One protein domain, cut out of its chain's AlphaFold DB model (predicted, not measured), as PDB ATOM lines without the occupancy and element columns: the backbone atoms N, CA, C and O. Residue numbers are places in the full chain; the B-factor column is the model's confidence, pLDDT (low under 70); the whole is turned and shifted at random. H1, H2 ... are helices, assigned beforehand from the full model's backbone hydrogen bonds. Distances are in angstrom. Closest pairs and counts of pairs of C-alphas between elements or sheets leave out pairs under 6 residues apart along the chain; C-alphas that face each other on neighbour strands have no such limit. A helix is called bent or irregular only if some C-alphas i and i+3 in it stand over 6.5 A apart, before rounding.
ATOM      1  N   PHE A 174       4.553   5.892 131.924       74.75
ATOM      2  CA  PHE A 174       3.550   4.893 131.566       74.75
ATOM      3  C   PHE A 174       3.448   4.717 130.050       74.75
ATOM      4  O   PHE A 174       3.440   3.585 129.572       74.75
ATOM      5  N   SER A 175       3.404   5.811 129.292       76.44
ATOM      6  CA  SER A 175       3.346   5.794 127.829       76.44
ATOM      7  C   SER A 175       4.571   5.101 127.226       76.44
ATOM      8  O   SER A 175       4.432   4.236 126.357       76.44
ATOM      9  N   ASP A 176       5.770   5.408 127.723       79.69
ATOM     10  CA  ASP A 176       7.008   4.777 127.267       79.69
ATOM     11  C   ASP A 176       7.073   3.295 127.652       79.69
ATOM     12  O   ASP A 176       7.430   2.454 126.818       79.69
ATOM     13  N   SER A 177       6.665   2.951 128.877       81.31
ATOM     14  CA  SER A 177       6.573   1.569 129.360       81.31
ATOM     15  C   SER A 177       5.566   0.750 128.549       81.31
ATOM     16  O   SER A 177       5.879  -0.345 128.072       81.31
ATOM     17  N   TRP A 178       4.380   1.307 128.300       80.38
ATOM     18  CA  TRP A 178       3.345   0.708 127.465       80.38
ATOM     19  C   TRP A 178       3.835   0.514 126.032       80.38
ATOM     20  O   TRP A 178       3.722  -0.578 125.476       80.38
ATOM     21  N   SER A 179       4.452   1.541 125.437       82.69
ATOM     22  CA  SER A 179       5.031   1.436 124.099       82.69
ATOM     23  C   SER A 179       6.077   0.325 124.032       82.69
ATOM     24  O   SER A 179       6.094  -0.425 123.055       82.69
ATOM     25  N   ALA A 180       6.930   0.203 125.052       84.69
ATOM     26  CA  ALA A 180       7.954  -0.830 125.125       84.69
ATOM     27  C   ALA A 180       7.358  -2.235 125.280       84.69
ATOM     28  O   ALA A 180       7.812  -3.167 124.614       84.69
ATOM     29  N   MET A 181       6.314  -2.384 126.101       83.50
ATOM     30  CA  MET A 181       5.567  -3.634 126.243       83.50
ATOM     31  C   MET A 181       4.956  -4.056 124.906       83.50
ATOM     32  O   MET A 181       5.165  -5.185 124.472       83.50
ATOM     33  N   VAL A 182       4.278  -3.136 124.212       85.31
ATOM     34  CA  VAL A 182       3.668  -3.400 122.903       85.31
ATOM     35  C   VAL A 182       4.718  -3.815 121.870       85.31
ATOM     36  O   VAL A 182       4.513  -4.815 121.186       85.31
ATOM     37  N   ASP A 183       5.852  -3.107 121.775       88.19
ATOM     38  CA  ASP A 183       6.946  -3.472 120.857       88.19
ATOM     39  C   ASP A 183       7.455  -4.891 121.120       88.19
ATOM     40  O   ASP A 183       7.630  -5.676 120.188       88.19
ATOM     41  N   MET A 184       7.680  -5.225 122.390       87.00
ATOM     42  CA  MET A 184       8.241  -6.513 122.786       87.00
ATOM     43  C   MET A 184       7.264  -7.659 122.583       87.00
ATOM     44  O   MET A 184       7.643  -8.695 122.039       87.00
ATOM     45  N   THR A 185       5.999  -7.477 122.964       84.56
ATOM     46  CA  THR A 185       4.956  -8.477 122.721       84.56
ATOM     47  C   THR A 185       4.770  -8.693 121.230       84.56
ATOM     48  O   THR A 185       4.688  -9.835 120.780       84.56
ATOM     49  N   PHE A 186       4.772  -7.617 120.446       88.25
ATOM     50  CA  PHE A 186       4.650  -7.713 119.002       88.25
ATOM     51  C   PHE A 186       5.853  -8.427 118.370       88.25
ATOM     52  O   PHE A 186       5.657  -9.342 117.573       88.25
ATOM     53  N   ALA A 187       7.084  -8.099 118.775       89.06
ATOM     54  CA  ALA A 187       8.297  -8.775 118.313       89.06
ATOM     55  C   ALA A 187       8.301 -10.270 118.667       89.06
ATOM     56  O   ALA A 187       8.614 -11.110 117.821       89.06
ATOM     57  N   GLN A 188       7.907 -10.617 119.895       86.88
ATOM     58  CA  GLN A 188       7.817 -12.003 120.344       86.88
ATOM     59  C   GLN A 188       6.785 -12.786 119.527       86.88
ATOM     60  O   GLN A 188       7.096 -13.860 119.016       86.88
ATOM     61  N   VAL A 189       5.578 -12.238 119.351       88.38
ATOM     62  CA  VAL A 189       4.520 -12.862 118.544       88.38
ATOM     63  C   VAL A 189       4.973 -13.037 117.095       88.38
ATOM     64  O   VAL A 189       4.840 -14.129 116.547       88.38
ATOM     65  N   LEU A 190       5.580 -12.009 116.491       89.81
ATOM     66  CA  LEU A 190       6.134 -12.093 115.138       89.81
ATOM     67  C   LEU A 190       7.193 -13.188 115.024       89.81
ATOM     68  O   LEU A 190       7.187 -13.930 114.044       89.81
ATOM     69  N   LYS A 191       8.093 -13.307 116.004       90.31
ATOM     70  CA  LYS A 191       9.142 -14.331 115.991       90.31
ATOM     71  C   LYS A 191       8.568 -15.735 116.150       90.31
ATOM     72  O   LYS A 191       8.965 -16.641 115.423       90.31
ATOM     73  N   MET A 192       7.639 -15.920 117.083       86.56
ATOM     74  CA  MET A 192       7.035 -17.223 117.363       86.56
ATOM     75  C   MET A 192       6.141 -17.706 116.220       86.56
ATOM     76  O   MET A 192       6.135 -18.900 115.924       86.56
ATOM     77  N   ALA A 193       5.425 -16.789 115.564       87.06
ATOM     78  CA  ALA A 193       4.675 -17.088 114.352       87.06
ATOM     79  C   ALA A 193       5.614 -17.451 113.188       87.06
ATOM     80  O   ALA A 193       5.338 -18.412 112.478       87.06
ATOM     81  N   LEU A 194       6.746 -16.749 113.042       87.38
ATOM     82  CA  LEU A 194       7.748 -17.022 112.003       87.38
ATOM     83  C   LEU A 194       8.414 -18.394 112.185       87.38
ATOM     84  O   LEU A 194       8.703 -19.083 111.216       87.38
ATOM     85  N   ASP A 195       8.644 -18.810 113.432       84.31
ATOM     86  CA  ASP A 195       9.205 -20.128 113.757       84.31
ATOM     87  C   ASP A 195       8.195 -21.275 113.654       84.31
ATOM     88  O   ASP A 195       8.553 -22.442 113.843       84.31
ATOM     89  N   CYS A 196       6.918 -20.972 113.427       82.19
ATOM     90  CA  CYS A 196       5.902 -21.998 113.365       82.19
ATOM     91  C   CYS A 196       5.952 -22.698 112.004       82.19
ATOM     92  O   CYS A 196       5.671 -22.099 110.975       82.19
ATOM     93  N   THR A 197       6.255 -23.993 112.005       69.38
ATOM     94  CA  THR A 197       6.318 -24.824 110.793       69.38
ATOM     95  C   THR A 197       4.951 -25.374 110.367       69.38
ATOM     96  O   THR A 197       4.895 -26.373 109.657       69.38
ATOM     97  N   ASP A 198       3.843 -24.815 110.864       73.50
ATOM     98  CA  ASP A 198       2.506 -25.290 110.501       73.50
ATOM     99  C   ASP A 198       2.049 -24.620 109.199       73.50
ATOM    100  O   ASP A 198       1.682 -23.440 109.167       73.50
ATOM    101  N   ASP A 199       2.035 -25.401 108.119       66.19
ATOM    102  CA  ASP A 199       1.613 -24.979 106.779       66.19
ATOM    103  C   ASP A 199       0.192 -24.383 106.751       66.19
ATOM    104  O   ASP A 199      -0.159 -23.638 105.830       66.19
ATOM    105  N   ARG A 200      -0.652 -24.663 107.756       63.47
ATOM    106  CA  ARG A 200      -2.009 -24.093 107.875       63.47
ATOM    107  C   ARG A 200      -2.010 -22.584 108.111       63.47
ATOM    108  O   ARG A 200      -3.000 -21.921 107.803       63.47
ATOM    109  N   ILE A 201      -0.924 -22.037 108.650       64.56
ATOM    110  CA  ILE A 201      -0.788 -20.605 108.934       64.56
ATOM    111  C   ILE A 201      -0.555 -19.832 107.631       64.56
ATOM    112  O   ILE A 201      -1.193 -18.800 107.393       64.56
ATOM    113  N   PHE A 202       0.292 -20.383 106.760       64.19
ATOM    114  CA  PHE A 202       0.732 -19.766 105.509       64.19
ATOM    115  C   PHE A 202      -0.183 -20.084 104.315       64.19
ATOM    116  O   PHE A 202      -0.238 -19.306 103.366       64.19
ATOM    117  N   ASN A 203      -0.973 -21.162 104.361       62.97
ATOM    118  CA  ASN A 203      -1.918 -21.499 103.294       62.97
ATOM    119  C   ASN A 203      -3.240 -20.718 103.406       62.97
ATOM    120  O   ASN A 203      -4.222 -21.153 104.011       62.97
ATOM    121  N   THR A 204      -3.296 -19.561 102.745       58.59
ATOM    122  CA  THR A 204      -4.501 -18.717 102.617       58.59
ATOM    123  C   THR A 204      -5.647 -19.361 101.827       58.59
ATOM    124  O   THR A 204      -6.796 -18.967 102.020       58.59
ATOM    125  N   GLY A 205      -5.371 -20.367 100.988       54.56
ATOM    126  CA  GLY A 205      -6.347 -20.966 100.066       54.56
ATOM    127  C   GLY A 205      -7.409 -21.885 100.685       54.56
ATOM    128  O   GLY A 205      -8.377 -22.221 100.010       54.56
ATOM    129  N   ILE A 206      -7.263 -22.300 101.949       47.94
ATOM    130  CA  ILE A 206      -8.100 -23.368 102.546       47.94
ATOM    131  C   ILE A 206      -9.050 -22.831 103.639       47.94
ATOM    132  O   ILE A 206      -9.973 -23.510 104.088       47.94
ATOM    133  N   SER A 207      -8.893 -21.571 104.048       47.56
ATOM    134  CA  SER A 207      -9.698 -20.979 105.117       47.56
ATOM    135  C   SER A 207     -11.060 -20.506 104.593       47.56
ATOM    136  O   SER A 207     -11.201 -19.409 104.053       47.56
ATOM    137  N   LYS A 208     -12.105 -21.323 104.783       50.16
ATOM    138  CA  LYS A 208     -13.501 -20.865 104.677       50.16
ATOM    139  C   LYS A 208     -13.774 -19.872 105.815       50.16
ATOM    140  O   LYS A 208     -14.228 -20.262 106.884       50.16
ATOM    141  N   SER A 209     -13.476 -18.590 105.600       53.44
ATOM    142  CA  SER A 209     -13.851 -17.534 106.547       53.44
ATOM    143  C   SER A 209     -15.371 -17.511 106.715       53.44
ATOM    144  O   SER A 209     -16.104 -17.533 105.729       53.44
ATOM    145  N   VAL A 210     -15.864 -17.478 107.953       51.38
ATOM    146  CA  VAL A 210     -17.307 -17.385 108.254       51.38
ATOM    147  C   VAL A 210     -17.805 -15.936 108.112       51.38
ATOM    148  O   VAL A 210     -18.998 -15.689 107.958       51.38
ATOM    149  N   MET A 211     -16.893 -14.958 108.075       53.31
ATOM    150  CA  MET A 211     -17.227 -13.536 107.987       53.31
ATOM    151  C   MET A 211     -17.418 -13.074 106.532       53.31
ATOM    152  O   MET A 211     -16.468 -12.988 105.755       53.31
ATOM    153  N   LEU A 212     -18.653 -12.703 106.178       49.19
ATOM    154  CA  LEU A 212     -19.049 -12.239 104.836       49.19
ATOM    155  C   LEU A 212     -18.255 -11.014 104.339       49.19
ATOM    156  O   LEU A 212     -17.836 -10.999 103.183       49.19
ATOM    157  N   LYS A 213     -17.965 -10.030 105.207       52.06
ATOM    158  CA  LYS A 213     -17.130  -8.860 104.851       52.06
ATOM    159  C   LYS A 213     -15.680  -9.238 104.522       52.06
ATOM    160  O   LYS A 213     -15.083  -8.654 103.625       52.06
ATOM    161  N   VAL A 214     -15.124 -10.244 105.202       55.00
ATOM    162  CA  VAL A 214     -13.763 -10.748 104.938       55.00
ATOM    163  C   VAL A 214     -13.718 -11.515 103.616       55.00
ATOM    164  O   VAL A 214     -12.744 -11.397 102.885       55.00
ATOM    165  N   LYS A 215     -14.795 -12.223 103.244       54.94
ATOM    166  CA  LYS A 215     -14.913 -12.828 101.905       54.94
ATOM    167  C   LYS A 215     -14.969 -11.782 100.789       54.94
ATOM    168  O   LYS A 215     -14.326 -11.978  99.765       54.94
ATOM    169  N   GLN A 216     -15.701 -10.681 100.990       54.66
ATOM    170  CA  GLN A 216     -15.784  -9.586 100.013       54.66
ATOM    171  C   GLN A 216     -14.445  -8.850  99.838       54.66
ATOM    172  O   GLN A 216     -14.102  -8.471  98.725       54.66
ATOM    173  N   LEU A 217     -13.666  -8.690 100.915       56.38
ATOM    174  CA  LEU A 217     -12.353  -8.029 100.890       56.38
ATOM    175  C   LEU A 217     -11.176  -8.977 100.600       56.38
ATOM    176  O   LEU A 217     -10.066  -8.505 100.368       56.38
ATOM    177  N   GLY A 218     -11.394 -10.293 100.581       58.56
ATOM    178  CA  GLY A 218     -10.370 -11.314 100.328       58.56
ATOM    179  C   GLY A 218      -9.507 -11.086  99.072       58.56
ATOM    180  O   GLY A 218      -8.291 -11.263  99.157       58.56
ATOM    181  N   PRO A 219     -10.065 -10.620  97.933       59.38
ATOM    182  CA  PRO A 219      -9.273 -10.272  96.750       59.38
ATOM    183  C   PRO A 219      -8.309  -9.101  96.987       59.38
ATOM    184  O   PRO A 219      -7.196  -9.103  96.470       59.38
ATOM    185  N   HIS A 220      -8.709  -8.121  97.805       58.59
ATOM    186  CA  HIS A 220      -7.895  -6.953  98.153       58.59
ATOM    187  C   HIS A 220      -6.880  -7.255  99.269       58.59
ATOM    188  O   HIS A 220      -5.820  -6.635  99.326       58.59
ATOM    189  N   GLN A 221      -7.154  -8.250 100.119       60.53
ATOM    190  CA  GLN A 221      -6.222  -8.722 101.151       60.53
ATOM    191  C   GLN A 221      -4.971  -9.390 100.566       60.53
ATOM    192  O   GLN A 221      -3.903  -9.292 101.164       60.53
ATOM    193  N   ALA A 222      -5.070 -10.011  99.387       62.19
ATOM    194  CA  ALA A 222      -3.922 -10.599  98.689       62.19
ATOM    195  C   ALA A 222      -2.959  -9.553  98.082       62.19
ATOM    196  O   ALA A 222      -1.845  -9.903  97.683       62.19
ATOM    197  N   GLY A 223      -3.383  -8.285  97.999       66.50
ATOM    198  CA  GLY A 223      -2.596  -7.185  97.436       66.50
ATOM    199  C   GLY A 223      -1.841  -6.339  98.467       66.50
ATOM    200  O   GLY A 223      -0.899  -5.646  98.093       66.50
ATOM    201  N   CYS A 224      -2.215  -6.390  99.753       81.88
ATOM    202  CA  CYS A 224      -1.559  -5.619 100.812       81.88
ATOM    203  C   CYS A 224      -0.683  -6.525 101.697       81.88
ATOM    204  O   CYS A 224      -1.222  -7.328 102.467       81.88
ATOM    205  N   PRO A 225       0.654  -6.372 101.670       84.38
ATOM    206  CA  PRO A 225       1.543  -7.219 102.460       84.38
ATOM    207  C   PRO A 225       1.372  -7.063 103.973       84.38
ATOM    208  O   PRO A 225       1.444  -8.051 104.702       84.38
ATOM    209  N   SER A 226       1.092  -5.848 104.461       86.56
ATOM    210  CA  SER A 226       0.814  -5.605 105.883       86.56
ATOM    211  C   SER A 226      -0.445  -6.331 106.359       86.56
ATOM    212  O   SER A 226      -0.430  -6.965 107.413       86.56
ATOM    213  N   CYS A 227      -1.528  -6.288 105.576       83.81
ATOM    214  CA  CYS A 227      -2.755  -7.012 105.904       83.81
ATOM    215  C   CYS A 227      -2.545  -8.526 105.857       83.81
ATOM    216  O   CYS A 227      -3.060  -9.234 106.722       83.81
ATOM    217  N   LEU A 228      -1.778  -9.015 104.878       84.06
ATOM    218  CA  LEU A 228      -1.468 -10.433 104.757       84.06
ATOM    219  C   LEU A 228      -0.654 -10.928 105.957       84.06
ATOM    220  O   LEU A 228      -1.033 -11.920 106.573       84.06
ATOM    221  N   LEU A 229       0.391 -10.195 106.356       88.00
ATOM    222  CA  LEU A 229       1.171 -10.500 107.558       88.00
ATOM    223  C   LEU A 229       0.294 -10.497 108.816       88.00
ATOM    224  O   LEU A 229       0.338 -11.448 109.593       88.00
ATOM    225  N   LEU A 230      -0.545  -9.472 108.999       86.81
ATOM    226  CA  LEU A 230      -1.450  -9.396 110.147       86.81
ATOM    227  C   LEU A 230      -2.405 -10.595 110.191       86.81
ATOM    228  O   LEU A 230      -2.599 -11.192 111.244       86.81
ATOM    229  N   HIS A 231      -2.974 -10.979 109.049       81.06
ATOM    230  CA  HIS A 231      -3.869 -12.127 108.968       81.06
ATOM    231  C   HIS A 231      -3.138 -13.442 109.280       81.06
ATOM    232  O   HIS A 231      -3.697 -14.313 109.951       81.06
ATOM    233  N   THR A 232      -1.903 -13.604 108.810       83.56
ATOM    234  CA  THR A 232      -1.061 -14.771 109.108       83.56
ATOM    235  C   THR A 232      -0.773 -14.865 110.606       83.56
ATOM    236  O   THR A 232      -0.984 -15.915 111.211       83.56
ATOM    237  N   VAL A 233      -0.404 -13.748 111.239       86.00
ATOM    238  CA  VAL A 233      -0.177 -13.677 112.690       86.00
ATOM    239  C   VAL A 233      -1.464 -13.953 113.476       86.00
ATOM    240  O   VAL A 233      -1.438 -14.707 114.442       86.00
ATOM    241  N   LEU A 234      -2.609 -13.413 113.052       83.75
ATOM    242  CA  LEU A 234      -3.898 -13.672 113.703       83.75
ATOM    243  C   LEU A 234      -4.326 -15.139 113.592       83.75
ATOM    244  O   LEU A 234      -4.840 -15.694 114.562       83.75
ATOM    245  N   ARG A 235      -4.092 -15.787 112.441       80.69
ATOM    246  CA  ARG A 235      -4.309 -17.236 112.296       80.69
ATOM    247  C   ARG A 235      -3.423 -18.022 113.241       80.69
ATOM    248  O   ARG A 235      -3.917 -18.966 113.846       80.69
ATOM    249  N   TRP A 236      -2.154 -17.628 113.367       85.38
ATOM    250  CA  TRP A 236      -1.260 -18.239 114.340       85.38
ATOM    251  C   TRP A 236      -1.832 -18.085 115.742       85.38
ATOM    252  O   TRP A 236      -2.056 -19.104 116.367       85.38
ATOM    253  N   CYS A 237      -2.184 -16.872 116.187       82.69
ATOM    254  CA  CYS A 237      -2.751 -16.618 117.519       82.69
ATOM    255  C   CYS A 237      -4.039 -17.403 117.818       82.69
ATOM    256  O   CYS A 237      -4.298 -17.716 118.977       82.69
ATOM    257  N   ALA A 238      -4.844 -17.706 116.796       80.00
ATOM    258  CA  ALA A 238      -6.076 -18.477 116.931       80.00
ATOM    259  C   ALA A 238      -5.844 -19.990 117.124       80.00
ATOM    260  O   ALA A 238      -6.800 -20.720 117.394       80.00
ATOM    261  N   LEU A 239      -4.608 -20.485 116.981       79.50
ATOM    262  CA  LEU A 239      -4.290 -21.886 117.236       79.50
ATOM    263  C   LEU A 239      -4.292 -22.171 118.751       79.50
ATOM    264  O   LEU A 239      -3.718 -21.418 119.536       79.50
ATOM    265  N   PRO A 240      -4.853 -23.302 119.209       74.88
ATOM    266  CA  PRO A 240      -4.786 -23.668 120.627       74.88
ATOM    267  C   PRO A 240      -3.341 -23.768 121.148       74.88
ATOM    268  O   PRO A 240      -3.038 -23.343 122.260       74.88
ATOM    269  N   SER A 241      -2.426 -24.254 120.303       76.88
ATOM    270  CA  SER A 241      -1.004 -24.417 120.626       76.88
ATOM    271  C   SER A 241      -0.235 -23.097 120.728       76.88
ATOM    272  O   SER A 241       0.793 -23.046 121.403       76.88
ATOM    273  N   SER A 242      -0.685 -22.020 120.078       77.19
ATOM    274  CA  SER A 242      -0.063 -20.697 120.219       77.19
ATOM    275  C   SER A 242      -0.529 -20.004 121.490       77.19
ATOM    276  O   SER A 242       0.294 -19.400 122.169       77.19
ATOM    277  N   ALA A 243      -1.815 -20.110 121.838       73.06
ATOM    278  CA  ALA A 243      -2.365 -19.517 123.054       73.06
ATOM    279  C   ALA A 243      -1.643 -20.053 124.300       73.06
ATOM    280  O   ALA A 243      -1.224 -19.278 125.162       73.06
ATOM    281  N   GLU A 244      -1.385 -21.363 124.336       71.81
ATOM    282  CA  GLU A 244      -0.594 -22.002 125.388       71.81
ATOM    283  C   GLU A 244       0.852 -21.472 125.417       71.81
ATOM    284  O   GLU A 244       1.346 -21.063 126.469       71.81
ATOM    285  N   LYS A 245       1.518 -21.361 124.260       76.00
ATOM    286  CA  LYS A 245       2.887 -20.820 124.161       76.00
ATOM    287  C   LYS A 245       2.999 -19.343 124.564       76.00
ATOM    288  O   LYS A 245       4.003 -18.953 125.160       76.00
ATOM    289  N   ILE A 246       1.990 -18.526 124.259       74.94
ATOM    290  CA  ILE A 246       1.919 -17.113 124.666       74.94
ATOM    291  C   ILE A 246       1.711 -17.017 126.183       74.94
ATOM    292  O   ILE A 246       2.381 -16.227 126.841       74.94
ATOM    293  N   SER A 247       0.837 -17.855 126.753       67.19
ATOM    294  CA  SER A 247       0.568 -17.869 128.199       67.19
ATOM    295  C   SER A 247       1.758 -18.350 129.041       67.19
ATOM    296  O   SER A 247       1.952 -17.887 130.161       67.19
ATOM    297  N   THR A 248       2.580 -19.247 128.491       66.12
ATOM    298  CA  THR A 248       3.731 -19.858 129.179       66.12
ATOM    299  C   THR A 248       5.027 -19.063 129.030       66.12
ATOM    300  O   THR A 248       5.944 -19.248 129.827       66.12
ATOM    301  N   THR A 249       5.112 -18.153 128.052       66.44
ATOM    302  CA  THR A 249       6.309 -17.338 127.789       66.44
ATOM    303  C   THR A 249       6.004 -15.857 128.044       66.44
ATOM    304  O   THR A 249       5.738 -15.117 127.091       66.44
ATOM    305  N   PRO A 250       6.010 -15.392 129.306       60.91
ATOM    306  CA  PRO A 250       5.671 -14.011 129.613       60.91
ATOM    307  C   PRO A 250       6.671 -13.048 128.966       60.91
ATOM    308  O   PRO A 250       7.885 -13.167 129.145       60.91
ATOM    309  N   VAL A 251       6.141 -12.054 128.251       62.72
ATOM    310  CA  VAL A 251       6.914 -10.926 127.724       62.72
ATOM    311  C   VAL A 251       7.373 -10.109 128.931       62.72
ATOM    312  O   VAL A 251       6.599  -9.363 129.527       62.72
ATOM    313  N   SER A 252       8.620 -10.276 129.353       57.72
ATOM    314  CA  SER A 252       9.198  -9.455 130.413       57.72
ATOM    315  C   SER A 252      10.269  -8.556 129.817       57.72
ATOM    316  O   SER A 252      11.265  -9.034 129.278       57.72
ATOM    317  N   LEU A 253      10.079  -7.244 129.990       53.00
ATOM    318  CA  LEU A 253      11.078  -6.199 129.731       53.00
ATOM    319  C   LEU A 253      12.420  -6.457 130.451       53.00
ATOM    320  O   LEU A 253      13.426  -5.858 130.088       53.00
ATOM    321  N   GLY A 254      12.451  -7.361 131.438       50.59
ATOM    322  CA  GLY A 254      13.646  -7.732 132.197       50.59
ATOM    323  C   GLY A 254      14.410  -8.973 131.719       50.59
ATOM    324  O   GLY A 254      15.372  -9.338 132.381       50.59
ATOM    325  N   ILE A 255      14.012  -9.657 130.634       59.81
ATOM    326  CA  ILE A 255      14.735 -10.876 130.193       59.81
ATOM    327  C   ILE A 255      16.052 -10.519 129.490       59.81
ATOM    328  O   ILE A 255      17.032 -11.245 129.632       59.81
ATOM    329  N   ASN A 256      16.114  -9.378 128.792       67.81
ATOM    330  CA  ASN A 256      17.328  -8.954 128.101       67.81
ATOM    331  C   ASN A 256      17.462  -7.416 128.074       67.81
ATOM    332  O   ASN A 256      16.620  -6.743 127.467       67.81
ATOM    333  N   PRO A 257      18.512  -6.834 128.691       76.31
ATOM    334  CA  PRO A 257      18.654  -5.384 128.837       76.31
ATOM    335  C   PRO A 257      18.791  -4.654 127.496       76.31
ATOM    336  O   PRO A 257      18.522  -3.457 127.430       76.31
ATOM    337  N   GLN A 258      19.149  -5.348 126.411       78.62
ATOM    338  CA  GLN A 258      19.288  -4.734 125.088       78.62
ATOM    339  C   GLN A 258      17.964  -4.184 124.543       78.62
ATOM    340  O   GLN A 258      17.982  -3.199 123.809       78.62
ATOM    341  N   PHE A 259      16.820  -4.749 124.944       81.69
ATOM    342  CA  PHE A 259      15.500  -4.265 124.532       81.69
ATOM    343  C   PHE A 259      14.926  -3.156 125.429       81.69
ATOM    344  O   PHE A 259      13.825  -2.667 125.170       81.69
ATOM    345  N   SER A 260      15.652  -2.722 126.464       79.81
ATOM    346  CA  SER A 260      15.274  -1.523 127.230       79.81
ATOM    347  C   SER A 260      15.371  -0.255 126.373       79.81
ATOM    348  O   SER A 260      14.535   0.643 126.488       79.81
ATOM    349  N   ASP A 261      16.313  -0.230 125.429       84.06
ATOM    350  CA  ASP A 261      16.480   0.864 124.482       84.06
ATOM    351  C   ASP A 261      15.425   0.813 123.362       84.06
ATOM    352  O   ASP A 261      15.231  -0.201 122.681       84.06
ATOM    353  N   LYS A 262      14.751   1.948 123.151       85.19
ATOM    354  CA  LYS A 262      13.743   2.145 122.102       85.19
ATOM    355  C   LYS A 262      14.330   1.938 120.707       85.19
ATOM    356  O   LYS A 262      13.654   1.361 119.857       85.19
ATOM    357  N   SER A 263      15.570   2.371 120.473       85.06
ATOM    358  CA  SER A 263      16.243   2.191 119.181       85.06
ATOM    359  C   SER A 263      16.419   0.704 118.864       85.06
ATOM    360  O   SER A 263      16.003   0.232 117.805       85.06
ATOM    361  N   ASN A 264      16.923  -0.067 119.830       87.31
ATOM    362  CA  ASN A 264      17.109  -1.508 119.680       87.31
ATOM    363  C   ASN A 264      15.791  -2.256 119.452       87.31
ATOM    364  O   ASN A 264      15.738  -3.121 118.578       87.31
ATOM    365  N   ARG A 265      14.705  -1.903 120.159       88.81
ATOM    366  CA  ARG A 265      13.375  -2.499 119.908       88.81
ATOM    367  C   ARG A 265      12.876  -2.234 118.490       88.81
ATOM    368  O   ARG A 265      12.392  -3.152 117.830       88.81
ATOM    369  N   LYS A 266      13.032  -1.006 117.989       89.00
ATOM    370  CA  LYS A 266      12.671  -0.674 116.604       89.00
ATOM    371  C   LYS A 266      13.516  -1.467 115.605       89.00
ATOM    372  O   LYS A 266      12.969  -2.020 114.653       89.00
ATOM    373  N   THR A 267      14.826  -1.580 115.833       88.12
ATOM    374  CA  THR A 267      15.724  -2.413 115.012       88.12
ATOM    375  C   THR A 267      15.312  -3.879 115.019       88.12
ATOM    376  O   THR A 267      15.308  -4.506 113.962       88.12
ATOM    377  N   ALA A 268      14.898  -4.411 116.168       89.88
ATOM    378  CA  ALA A 268      14.375  -5.767 116.293       89.88
ATOM    379  C   ALA A 268      13.146  -5.993 115.409       89.88
ATOM    380  O   ALA A 268      13.095  -6.958 114.646       89.88
ATOM    381  N   LEU A 269      12.183  -5.069 115.463       91.19
ATOM    382  CA  LEU A 269      10.984  -5.116 114.629       91.19
ATOM    383  C   LEU A 269      11.321  -5.007 113.139       91.19
ATOM    384  O   LEU A 269      10.797  -5.778 112.343       91.19
ATOM    385  N   MET A 270      12.233  -4.114 112.751       89.88
ATOM    386  CA  MET A 270      12.683  -4.000 111.359       89.88
ATOM    387  C   MET A 270      13.392  -5.258 110.854       89.88
ATOM    388  O   MET A 270      13.163  -5.676 109.719       89.88
ATOM    389  N   ALA A 271      14.234  -5.874 111.686       90.12
ATOM    390  CA  ALA A 271      14.900  -7.127 111.353       90.12
ATOM    391  C   ALA A 271      13.870  -8.249 111.156       90.12
ATOM    392  O   ALA A 271      13.894  -8.932 110.134       90.12
ATOM    393  N   LEU A 272      12.909  -8.378 112.076       91.31
ATOM    394  CA  LEU A 272      11.814  -9.345 111.969       91.31
ATOM    395  C   LEU A 272      10.960  -9.122 110.719       91.31
ATOM    396  O   LEU A 272      10.695 -10.076 109.993       91.31
ATOM    397  N   LEU A 273      10.565  -7.882 110.429       91.50
ATOM    398  CA  LEU A 273       9.810  -7.550 109.219       91.50
ATOM    399  C   LEU A 273      10.613  -7.851 107.948       91.50
ATOM    400  O   LEU A 273      10.047  -8.346 106.980       91.50
ATOM    401  N   SER A 274      11.929  -7.634 107.956       89.12
ATOM    402  CA  SER A 274      12.797  -7.989 106.823       89.12
ATOM    403  C   SER A 274      12.865  -9.499 106.588       89.12
ATOM    404  O   SER A 274      12.963  -9.932 105.445       89.12
ATOM    405  N   HIS A 275      12.773 -10.313 107.643       89.19
ATOM    406  CA  HIS A 275      12.621 -11.762 107.500       89.19
ATOM    407  C   HIS A 275      11.226 -12.135 106.993       89.19
ATOM    408  O   HIS A 275      11.108 -12.878 106.030       89.19
ATOM    409  N   TRP A 276      10.163 -11.556 107.554       89.56
ATOM    410  CA  TRP A 276       8.800 -11.779 107.059       89.56
ATOM    411  C   TRP A 276       8.609 -11.360 105.599       89.56
ATOM    412  O   TRP A 276       7.760 -11.917 104.904       89.56
ATOM    413  N   HIS A 277       9.404 -10.407 105.107       88.44
ATOM    414  CA  HIS A 277       9.410  -9.994 103.706       88.44
ATOM    415  C   HIS A 277       9.629 -11.190 102.771       88.44
ATOM    416  O   HIS A 277       8.879 -11.330 101.808       88.44
ATOM    417  N   THR A 278      10.554 -12.107 103.094       85.00
ATOM    418  CA  THR A 278      10.856 -13.272 102.239       85.00
ATOM    419  C   THR A 278       9.689 -14.239 102.101       85.00
ATOM    420  O   THR A 278       9.504 -14.828 101.033       85.00
ATOM    421  N   ASP A 279       8.896 -14.386 103.158       83.94
ATOM    422  CA  ASP A 279       7.809 -15.365 103.216       83.94
ATOM    423  C   ASP A 279       6.507 -14.779 102.662       83.94
ATOM    424  O   ASP A 279       5.779 -15.428 101.909       83.94
ATOM    425  N   ILE A 280       6.238 -13.508 102.967       85.31
ATOM    426  CA  ILE A 280       5.043 -12.798 102.507       85.31
ATOM    427  C   ILE A 280       5.141 -12.466 101.012       85.31
ATOM    428  O   ILE A 280       4.143 -12.581 100.299       85.31
ATOM    429  N   CYS A 281       6.326 -12.130 100.489       85.06
ATOM    430  CA  CYS A 281       6.506 -11.849  99.058       85.06
ATOM    431  C   CYS A 281       6.101 -12.995  98.134       85.06
ATOM    432  O   CYS A 281       5.703 -12.734  97.003       85.06
ATOM    433  N   GLN A 282       6.180 -14.242  98.599       81.56
ATOM    434  CA  GLN A 282       5.788 -15.409  97.806       81.56
ATOM    435  C   GLN A 282       4.267 -15.496  97.610       81.56
ATOM    436  O   GLN A 282       3.797 -16.155  96.687       81.56
ATOM    437  N   GLN A 283       3.497 -14.830  98.473       77.88
ATOM    438  CA  GLN A 283       2.036 -14.896  98.503       77.88
ATOM    439  C   GLN A 283       1.361 -13.617  97.987       77.88
ATOM    440  O   GLN A 283       0.184 -13.649  97.621       77.88
ATOM    441  N   VAL A 284       2.083 -12.493  97.956       81.81
ATOM    442  CA  VAL A 284       1.546 -11.199  97.520       81.81
ATOM    443  C   VAL A 284       1.475 -11.123  95.999       81.81
ATOM    444  O   VAL A 284       2.457 -11.357  95.297       81.81
ATOM    445  N   LYS A 285       0.317 -10.695  95.489       78.56
ATOM    446  CA  LYS A 285       0.159 -10.287  94.089       78.56
ATOM    447  C   LYS A 285       0.149  -8.766  94.018       78.56
ATOM    448  O   LYS A 285      -0.739  -8.130  94.579       78.56
ATOM    449  N   LEU A 286       1.135  -8.180  93.338       75.25
ATOM    450  CA  LEU A 286       1.213  -6.727  93.177       75.25
ATOM    451  C   LEU A 286       0.020  -6.222  92.361       75.25
ATOM    452  O   LEU A 286      -0.242  -6.722  91.269       75.25
ATOM    453  N   ALA A 287      -0.677  -5.210  92.884       73.44
ATOM    454  CA  ALA A 287      -1.800  -4.577  92.192       73.44
ATOM    455  C   ALA A 287      -1.345  -3.780  90.955       73.44
ATOM    456  O   ALA A 287      -2.018  -3.789  89.930       73.44
ATOM    457  N   SER A 288      -0.184  -3.119  91.040       76.44
ATOM    458  CA  SER A 288       0.423  -2.368  89.939       76.44
ATOM    459  C   SER A 288       1.944  -2.461  89.999       76.44
ATOM    460  O   SER A 288       2.579  -1.990  90.945       76.44
ATOM    461  N   ASN A 289       2.551  -3.030  88.958       77.56
ATOM    462  CA  ASN A 289       4.005  -3.029  88.833       77.56
ATOM    463  C   ASN A 289       4.552  -1.618  88.565       77.56
ATOM    464  O   ASN A 289       5.629  -1.275  89.034       77.56
ATOM    465  N   VAL A 290       3.810  -0.758  87.859       76.81
ATOM    466  CA  VAL A 290       4.266   0.603  87.525       76.81
ATOM    467  C   VAL A 290       4.496   1.436  88.788       76.81
ATOM    468  O   VAL A 290       5.503   2.135  88.893       76.81
ATOM    469  N   GLU A 291       3.599   1.332  89.767       74.25
ATOM    470  CA  GLU A 291       3.740   2.024  91.051       74.25
ATOM    471  C   GLU A 291       4.826   1.396  91.919       74.25
ATOM    472  O   GLU A 291       5.644   2.117  92.491       74.25
ATOM    473  N   ALA A 292       4.906   0.063  91.948       74.56
ATOM    474  CA  ALA A 292       5.933  -0.654  92.694       74.56
ATOM    475  C   ALA A 292       7.366  -0.302  92.238       74.56
ATOM    476  O   ALA A 292       8.276  -0.302  93.067       74.56
ATOM    477  N   ARG A 293       7.581   0.099  90.968       75.94
ATOM    478  CA  ARG A 293       8.899   0.579  90.488       75.94
ATOM    479  C   ARG A 293       9.427   1.760  91.290       75.94
ATOM    480  O   ARG A 293      10.636   1.846  91.481       75.94
ATOM    481  N   LYS A 294       8.547   2.651  91.757       78.62
ATOM    482  CA  LYS A 294       8.932   3.856  92.515       78.62
ATOM    483  C   LYS A 294       9.593   3.519  93.855       78.62
ATOM    484  O   LYS A 294      10.318   4.343  94.401       78.62
ATOM    485  N   TYR A 295       9.338   2.314  94.361       75.81
ATOM    486  CA  TYR A 295       9.792   1.827  95.661       75.81
ATOM    487  C   TYR A 295      10.804   0.682  95.546       75.81
ATOM    488  O   TYR A 295      11.088   0.001  96.535       75.81
ATOM    489  N   ARG A 296      11.338   0.443  94.342       76.62
ATOM    490  CA  ARG A 296      12.392  -0.546  94.120       76.62
ATOM    491  C   ARG A 296      13.658  -0.102  94.850       76.62
ATOM    492  O   ARG A 296      14.091   1.039  94.697       76.62
ATOM    493  N   ALA A 297      14.266  -1.000  95.617       66.50
ATOM    494  CA  ALA A 297      15.587  -0.772  96.183       66.50
ATOM    495  C   ALA A 297      16.592  -0.635  95.027       66.50
ATOM    496  O   ALA A 297      16.739  -1.558  94.225       66.50
ATOM    497  N   ASP A 298      17.237   0.529  94.904       55.44
ATOM    498  CA  ASP A 298      18.126   0.837  93.783       55.44
ATOM    499  C   ASP A 298      19.202  -0.260  93.618       55.44
ATOM    500  O   ASP A 298      20.045  -0.446  94.505       55.44
ATOM    501  N   PRO A 299      19.249  -0.979  92.479       46.34
ATOM    502  CA  PRO A 299      20.197  -2.077  92.278       46.34
ATOM    503  C   PRO A 299      21.667  -1.617  92.265       46.34
ATOM    504  O   PRO A 299      22.576  -2.438  92.413       46.34
ATOM    505  N   GLY A 300      21.923  -0.307  92.168       46.72
ATOM    506  CA  GLY A 300      23.263   0.282  92.231       46.72
ATOM    507  C   GLY A 300      23.995   0.111  93.570       46.72
ATOM    508  O   GLY A 300      25.205   0.326  93.607       46.72
ATOM    509  N   ILE A 375       7.914  -6.810  88.304       77.81
ATOM    510  CA  ILE A 375       8.787  -6.549  89.454       77.81
ATOM    511  C   ILE A 375       8.650  -7.690  90.437       77.81
ATOM    512  O   ILE A 375       7.545  -8.045  90.843       77.81
ATOM    513  N   ASN A 376       9.786  -8.221  90.873       80.06
ATOM    514  CA  ASN A 376       9.803  -9.145  91.990       80.06
ATOM    515  C   ASN A 376       9.474  -8.377  93.289       80.06
ATOM    516  O   ASN A 376      10.213  -7.449  93.625       80.06
ATOM    517  N   PRO A 377       8.425  -8.748  94.049       81.69
ATOM    518  CA  PRO A 377       8.077  -8.102  95.319       81.69
ATOM    519  C   PRO A 377       9.230  -8.032  96.337       81.69
ATOM    520  O   PRO A 377       9.247  -7.138  97.181       81.69
ATOM    521  N   MET A 378      10.215  -8.933  96.234       82.62
ATOM    522  CA  MET A 378      11.442  -8.912  97.043       82.62
ATOM    523  C   MET A 378      12.344  -7.703  96.775       82.62
ATOM    524  O   MET A 378      13.159  -7.343  97.617       82.62
ATOM    525  N   GLU A 379      12.237  -7.091  95.596       79.38
ATOM    526  CA  GLU A 379      13.026  -5.916  95.216       79.38
ATOM    527  C   GLU A 379      12.416  -4.608  95.735       79.38
ATOM    528  O   GLU A 379      13.036  -3.551  95.614       79.38
ATOM    529  N   ILE A 380      11.207  -4.657  96.300       81.69
ATOM    530  CA  ILE A 380      10.555  -3.506  96.924       81.69
ATOM    531  C   ILE A 380      11.172  -3.292  98.305       81.69
ATOM    532  O   ILE A 380      11.359  -4.237  99.066       81.69
ATOM    533  N   MET A 381      11.474  -2.041  98.648       81.31
ATOM    534  CA  MET A 381      12.000  -1.697  99.968       81.31
ATOM    535  C   MET A 381      11.055  -2.166 101.097       81.31
ATOM    536  O   MET A 381       9.855  -1.880 101.020       81.31
ATOM    537  N   PRO A 382      11.558  -2.806 102.176       81.44
ATOM    538  CA  PRO A 382      10.724  -3.284 103.284       81.44
ATOM    539  C   PRO A 382       9.832  -2.201 103.910       81.44
ATOM    540  O   PRO A 382       8.705  -2.499 104.303       81.44
ATOM    541  N   GLN A 383      10.296  -0.943 103.941       82.31
ATOM    542  CA  GLN A 383       9.523   0.205 104.434       82.31
ATOM    543  C   GLN A 383       8.240   0.427 103.626       82.31
ATOM    544  O   GLN A 383       7.171   0.634 104.189       82.31
ATOM    545  N   ALA A 384       8.339   0.357 102.296       81.69
ATOM    546  CA  ALA A 384       7.193   0.511 101.406       81.69
ATOM    547  C   ALA A 384       6.320  -0.751 101.404       81.69
ATOM    548  O   ALA A 384       5.096  -0.665 101.356       81.69
ATOM    549  N   PHE A 385       6.949  -1.925 101.501       84.38
ATOM    550  CA  PHE A 385       6.254  -3.209 101.495       84.38
ATOM    551  C   PHE A 385       5.372  -3.400 102.742       84.38
ATOM    552  O   PHE A 385       4.227  -3.833 102.627       84.38
ATOM    553  N   PHE A 386       5.862  -3.010 103.924       88.50
ATOM    554  CA  PHE A 386       5.130  -3.077 105.194       88.50
ATOM    555  C   PHE A 386       4.726  -1.697 105.736       88.50
ATOM    556  O   PHE A 386       4.735  -1.490 106.953       88.50
ATOM    557  N   TYR A 387       4.343  -0.768 104.855       84.50
ATOM    558  CA  TYR A 387       4.077   0.638 105.192       84.50
ATOM    559  C   TYR A 387       3.233   0.835 106.461       84.50
ATOM    560  O   TYR A 387       3.622   1.595 107.340       84.50
ATOM    561  N   SER A 388       2.127   0.101 106.628       83.06
ATOM    562  CA  SER A 388       1.258   0.261 107.804       83.06
ATOM    563  C   SER A 388       1.964  -0.056 109.127       83.06
ATOM    564  O   SER A 388       1.698   0.599 110.132       83.06
ATOM    565  N   PHE A 389       2.873  -1.035 109.152       85.94
ATOM    566  CA  PHE A 389       3.648  -1.365 110.353       85.94
ATOM    567  C   PHE A 389       4.769  -0.355 110.591       85.94
ATOM    568  O   PHE A 389       4.970   0.068 111.729       85.94
ATOM    569  N   TYR A 390       5.450   0.072 109.523       84.38
ATOM    570  CA  TYR A 390       6.487   1.099 109.603       84.38
ATOM    571  C   TYR A 390       5.929   2.434 110.101       84.38
ATOM    572  O   TYR A 390       6.489   3.010 111.030       84.38
ATOM    573  N   HIS A 391       4.779   2.856 109.577       81.06
ATOM    574  CA  HIS A 391       4.111   4.090 109.973       81.06
ATOM    575  C   HIS A 391       3.531   4.005 111.398       81.06
ATOM    576  O   HIS A 391       3.865   4.822 112.252       81.06
ATOM    577  N   SER A 392       2.736   2.972 111.715       81.44
ATOM    578  CA  SER A 392       2.077   2.860 113.034       81.44
ATOM    579  C   SER A 392       3.044   2.701 114.213       81.44
ATOM    580  O   SER A 392       2.738   3.144 115.320       81.44
ATOM    581  N   ARG A 393       4.211   2.077 114.003       82.81
ATOM    582  CA  ARG A 393       5.254   1.927 115.037       82.81
ATOM    583  C   ARG A 393       6.403   2.923 114.882       82.81
ATOM    584  O   ARG A 393       7.363   2.848 115.653       82.81
ATOM    585  N   ARG A 394       6.310   3.856 113.924       79.88
ATOM    586  CA  ARG A 394       7.348   4.854 113.618       79.88
ATOM    587  C   ARG A 394       8.727   4.199 113.509       79.88
ATOM    588  O   ARG A 394       9.662   4.560 114.224       79.88
ATOM    589  N   LEU A 395       8.828   3.146 112.699       80.12
ATOM    590  CA  LEU A 395      10.069   2.379 112.521       80.12
ATOM    591  C   LEU A 395      11.101   3.125 111.658       80.12
ATOM    592  O   LEU A 395      12.226   2.651 111.502       80.12
ATOM    593  N   ASP A 396      10.736   4.295 111.135       67.31
ATOM    594  CA  ASP A 396      11.629   5.159 110.383       67.31
ATOM    595  C   ASP A 396      12.657   5.843 111.297       67.31
ATOM    596  O   ASP A 396      12.422   6.149 112.468       67.31
ATOM    597  N   TRP A 397      13.862   6.023 110.757       52.97
ATOM    598  CA  TRP A 397      15.035   6.496 111.503       52.97
ATOM    599  C   TRP A 397      15.155   8.020 111.562       52.97
ATOM    600  O   TRP A 397      16.091   8.539 112.168       52.97
ATOM    601  N   THR A 398      14.260   8.748 110.903       47.34
ATOM    602  CA  THR A 398      14.274  10.211 110.851       47.34
ATOM    603  C   THR A 398      13.345  10.776 111.912       47.34
ATOM    604  O   THR A 398      12.183  10.403 111.965       47.34
ATOM    605  N   GLN A 399      13.826  11.733 112.709       41.94
ATOM    606  CA  GLN A 399      13.040  12.493 113.700       41.94
ATOM    607  C   GLN A 399      11.974  13.426 113.072       41.94
ATOM    608  O   GLN A 399      11.495  14.355 113.711       41.94
ATOM    609  N   LEU A 400      11.617  13.198 111.811       43.28
ATOM    610  CA  LEU A 400      10.595  13.918 111.059       43.28
ATOM    611  C   LEU A 400       9.554  12.880 110.645       43.28
ATOM    612  O   LEU A 400       9.592  12.357 109.537       43.28
ATOM    613  N   ASP A 401       8.693  12.538 111.600       39.34
ATOM    614  CA  ASP A 401       7.791  11.380 111.572       39.34
ATOM    615  C   ASP A 401       6.671  11.440 110.505       39.34
ATOM    616  O   ASP A 401       5.925  10.476 110.399       39.34
ATOM    617  N   ASP A 402       6.555  12.486 109.671       40.03
ATOM    618  CA  ASP A 402       5.414  12.628 108.739       40.03
ATOM    619  C   ASP A 402       5.754  13.143 107.323       40.03
ATOM    620  O   ASP A 402       4.853  13.392 106.520       40.03
ATOM    621  N   LEU A 403       7.034  13.286 106.954       38.78
ATOM    622  CA  LEU A 403       7.411  13.747 105.607       38.78
ATOM    623  C   LEU A 403       8.258  12.697 104.868       38.78
ATOM    624  O   LEU A 403       9.298  12.282 105.385       38.78
ATOM    625  N   PRO A 404       7.882  12.287 103.637       37.34
ATOM    626  CA  PRO A 404       8.615  11.296 102.850       37.34
ATOM    627  C   PRO A 404       9.900  11.916 102.273       37.34
ATOM    628  O   PRO A 404      10.005  12.196 101.081       37.34
TER     629      PRO A 404
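This is residues 174 to 300 and 375 to 404 of the 631 residues of an uncharacterized protein of Necator americanus (UniProt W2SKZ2). Two long helices, H1 and H7, run side by side and the same way, and a third, H4, stands nearly at right angles to both at their last turns, with residues 225 to 229 of H4 meeting residues 276 to 280 of H7 and residues 233 to 236 of H4 meeting residues 189 to 193 of H1. Shorter helices lie about these three: H2 packs on H4, H9 packs on H7, H10 only just touches H4 and is near H7, H5 and H6 are near H1, H8 is near H9, and residues 210 to 217, of which 212 to 217 belong to H3, stick out. The printed part has 157 residues with ten named helices, H1 to H10 in order along the chain, and no named strand; its class is all helix. It is compact, with a radius of gyration of the C-alphas of 16.8 A, and spans 45 by 42 by 27 A.

H1, residues 174 to 194, begins with C-alpha 174 at (3.550, 4.893, 131.566) and is 29.7 A long from first to last C-alpha. H2 is residues 199 to 202. H3, residues 212 to 221, is irregular: C-alphas 216 and 219 are 7.3 A apart. H4, residues 225 to 237, is 18.3 A long and begins with C-alpha 225 at (1.543, -7.219, 102.460). H5 is residues 240 to 248, 12.7 A long, and H6 is residues 257 to 260. H7, residues 262 to 280, is 26.1 A long. H8 is residues 289 to 295, 10.2 A long. After the cut come H9, residues 382 to 385, and H10, residues 387 to 392, which ends with C-alpha 392 at (2.077, 2.860, 113.034).

H1 touches H7 at a shallow tilt of 27 degrees, the same way; their closest C-alphas, those of Ala 187 and Leu 269, are 5.8 A apart. H1 touches H4 with residues 189 to 193 alone, about perpendicular at 83 degrees, closest at the C-alphas of Ala 193 and Trp 236, 6.0 A. H4 is the hub, touching four helices. With residues 225 to 229 alone it touches H7, about perpendicular at 86 degrees, the C-alphas of Pro 225 and Ile 280 closest at 6.6 A. With residues 232 to 236 alone it touches H2, the C-alphas of Ile 201 and Thr 232 closest at 5.8 A. H4 and H10 only just touch, with 3 pairs of C-alphas within 8 A, the closest those of Ser 226 and Ser 388 at 6.2 A. H7 and H10 are near each other. H7 touches H9, the C-alphas of Ser 274 and Pro 382 closest at 6.2 A. H3 is close to H4 but not clearly touching, closest at the C-alphas of Gln 221 and Cys 227, 6.1 A. H5 and H6 are each close to H1 but not clearly touching, with closest C-alphas 7.9 A and 7.6 A apart. H8 is close to H9 but not clearly touching, the C-alphas of Tyr 295 and Ala 384 closest at 6.4 A. Among the pairs that are apart are H1 and H10, and H5 and H7. In H1, H4, H5 and H10 every O i to N i+4 pair is within hydrogen-bond range; in H3 it is 4 of 6, in H7 13 of 15, and in H8 1 of 3, beside 3 of 4 O i to N i+3 pairs, while H2, H6 and H9 are too short for an O i to N i+4 pair.

The two C-alphas farthest apart, those of Val 210 and Gly 300, are 47.1 A apart. Residues 301 to 374 are not printed, and C-alphas 300 and 375 are 16.2 A apart across this cut, which lies in the link from H8 to H9. Of the links that are printed whole, none is long. Residues 393 to 404 hold no named element. The mean pLDDT of the printed part is 74.3; 49 residues are under 70, among them 199 to 223, 247 to 256 and 396 to 404.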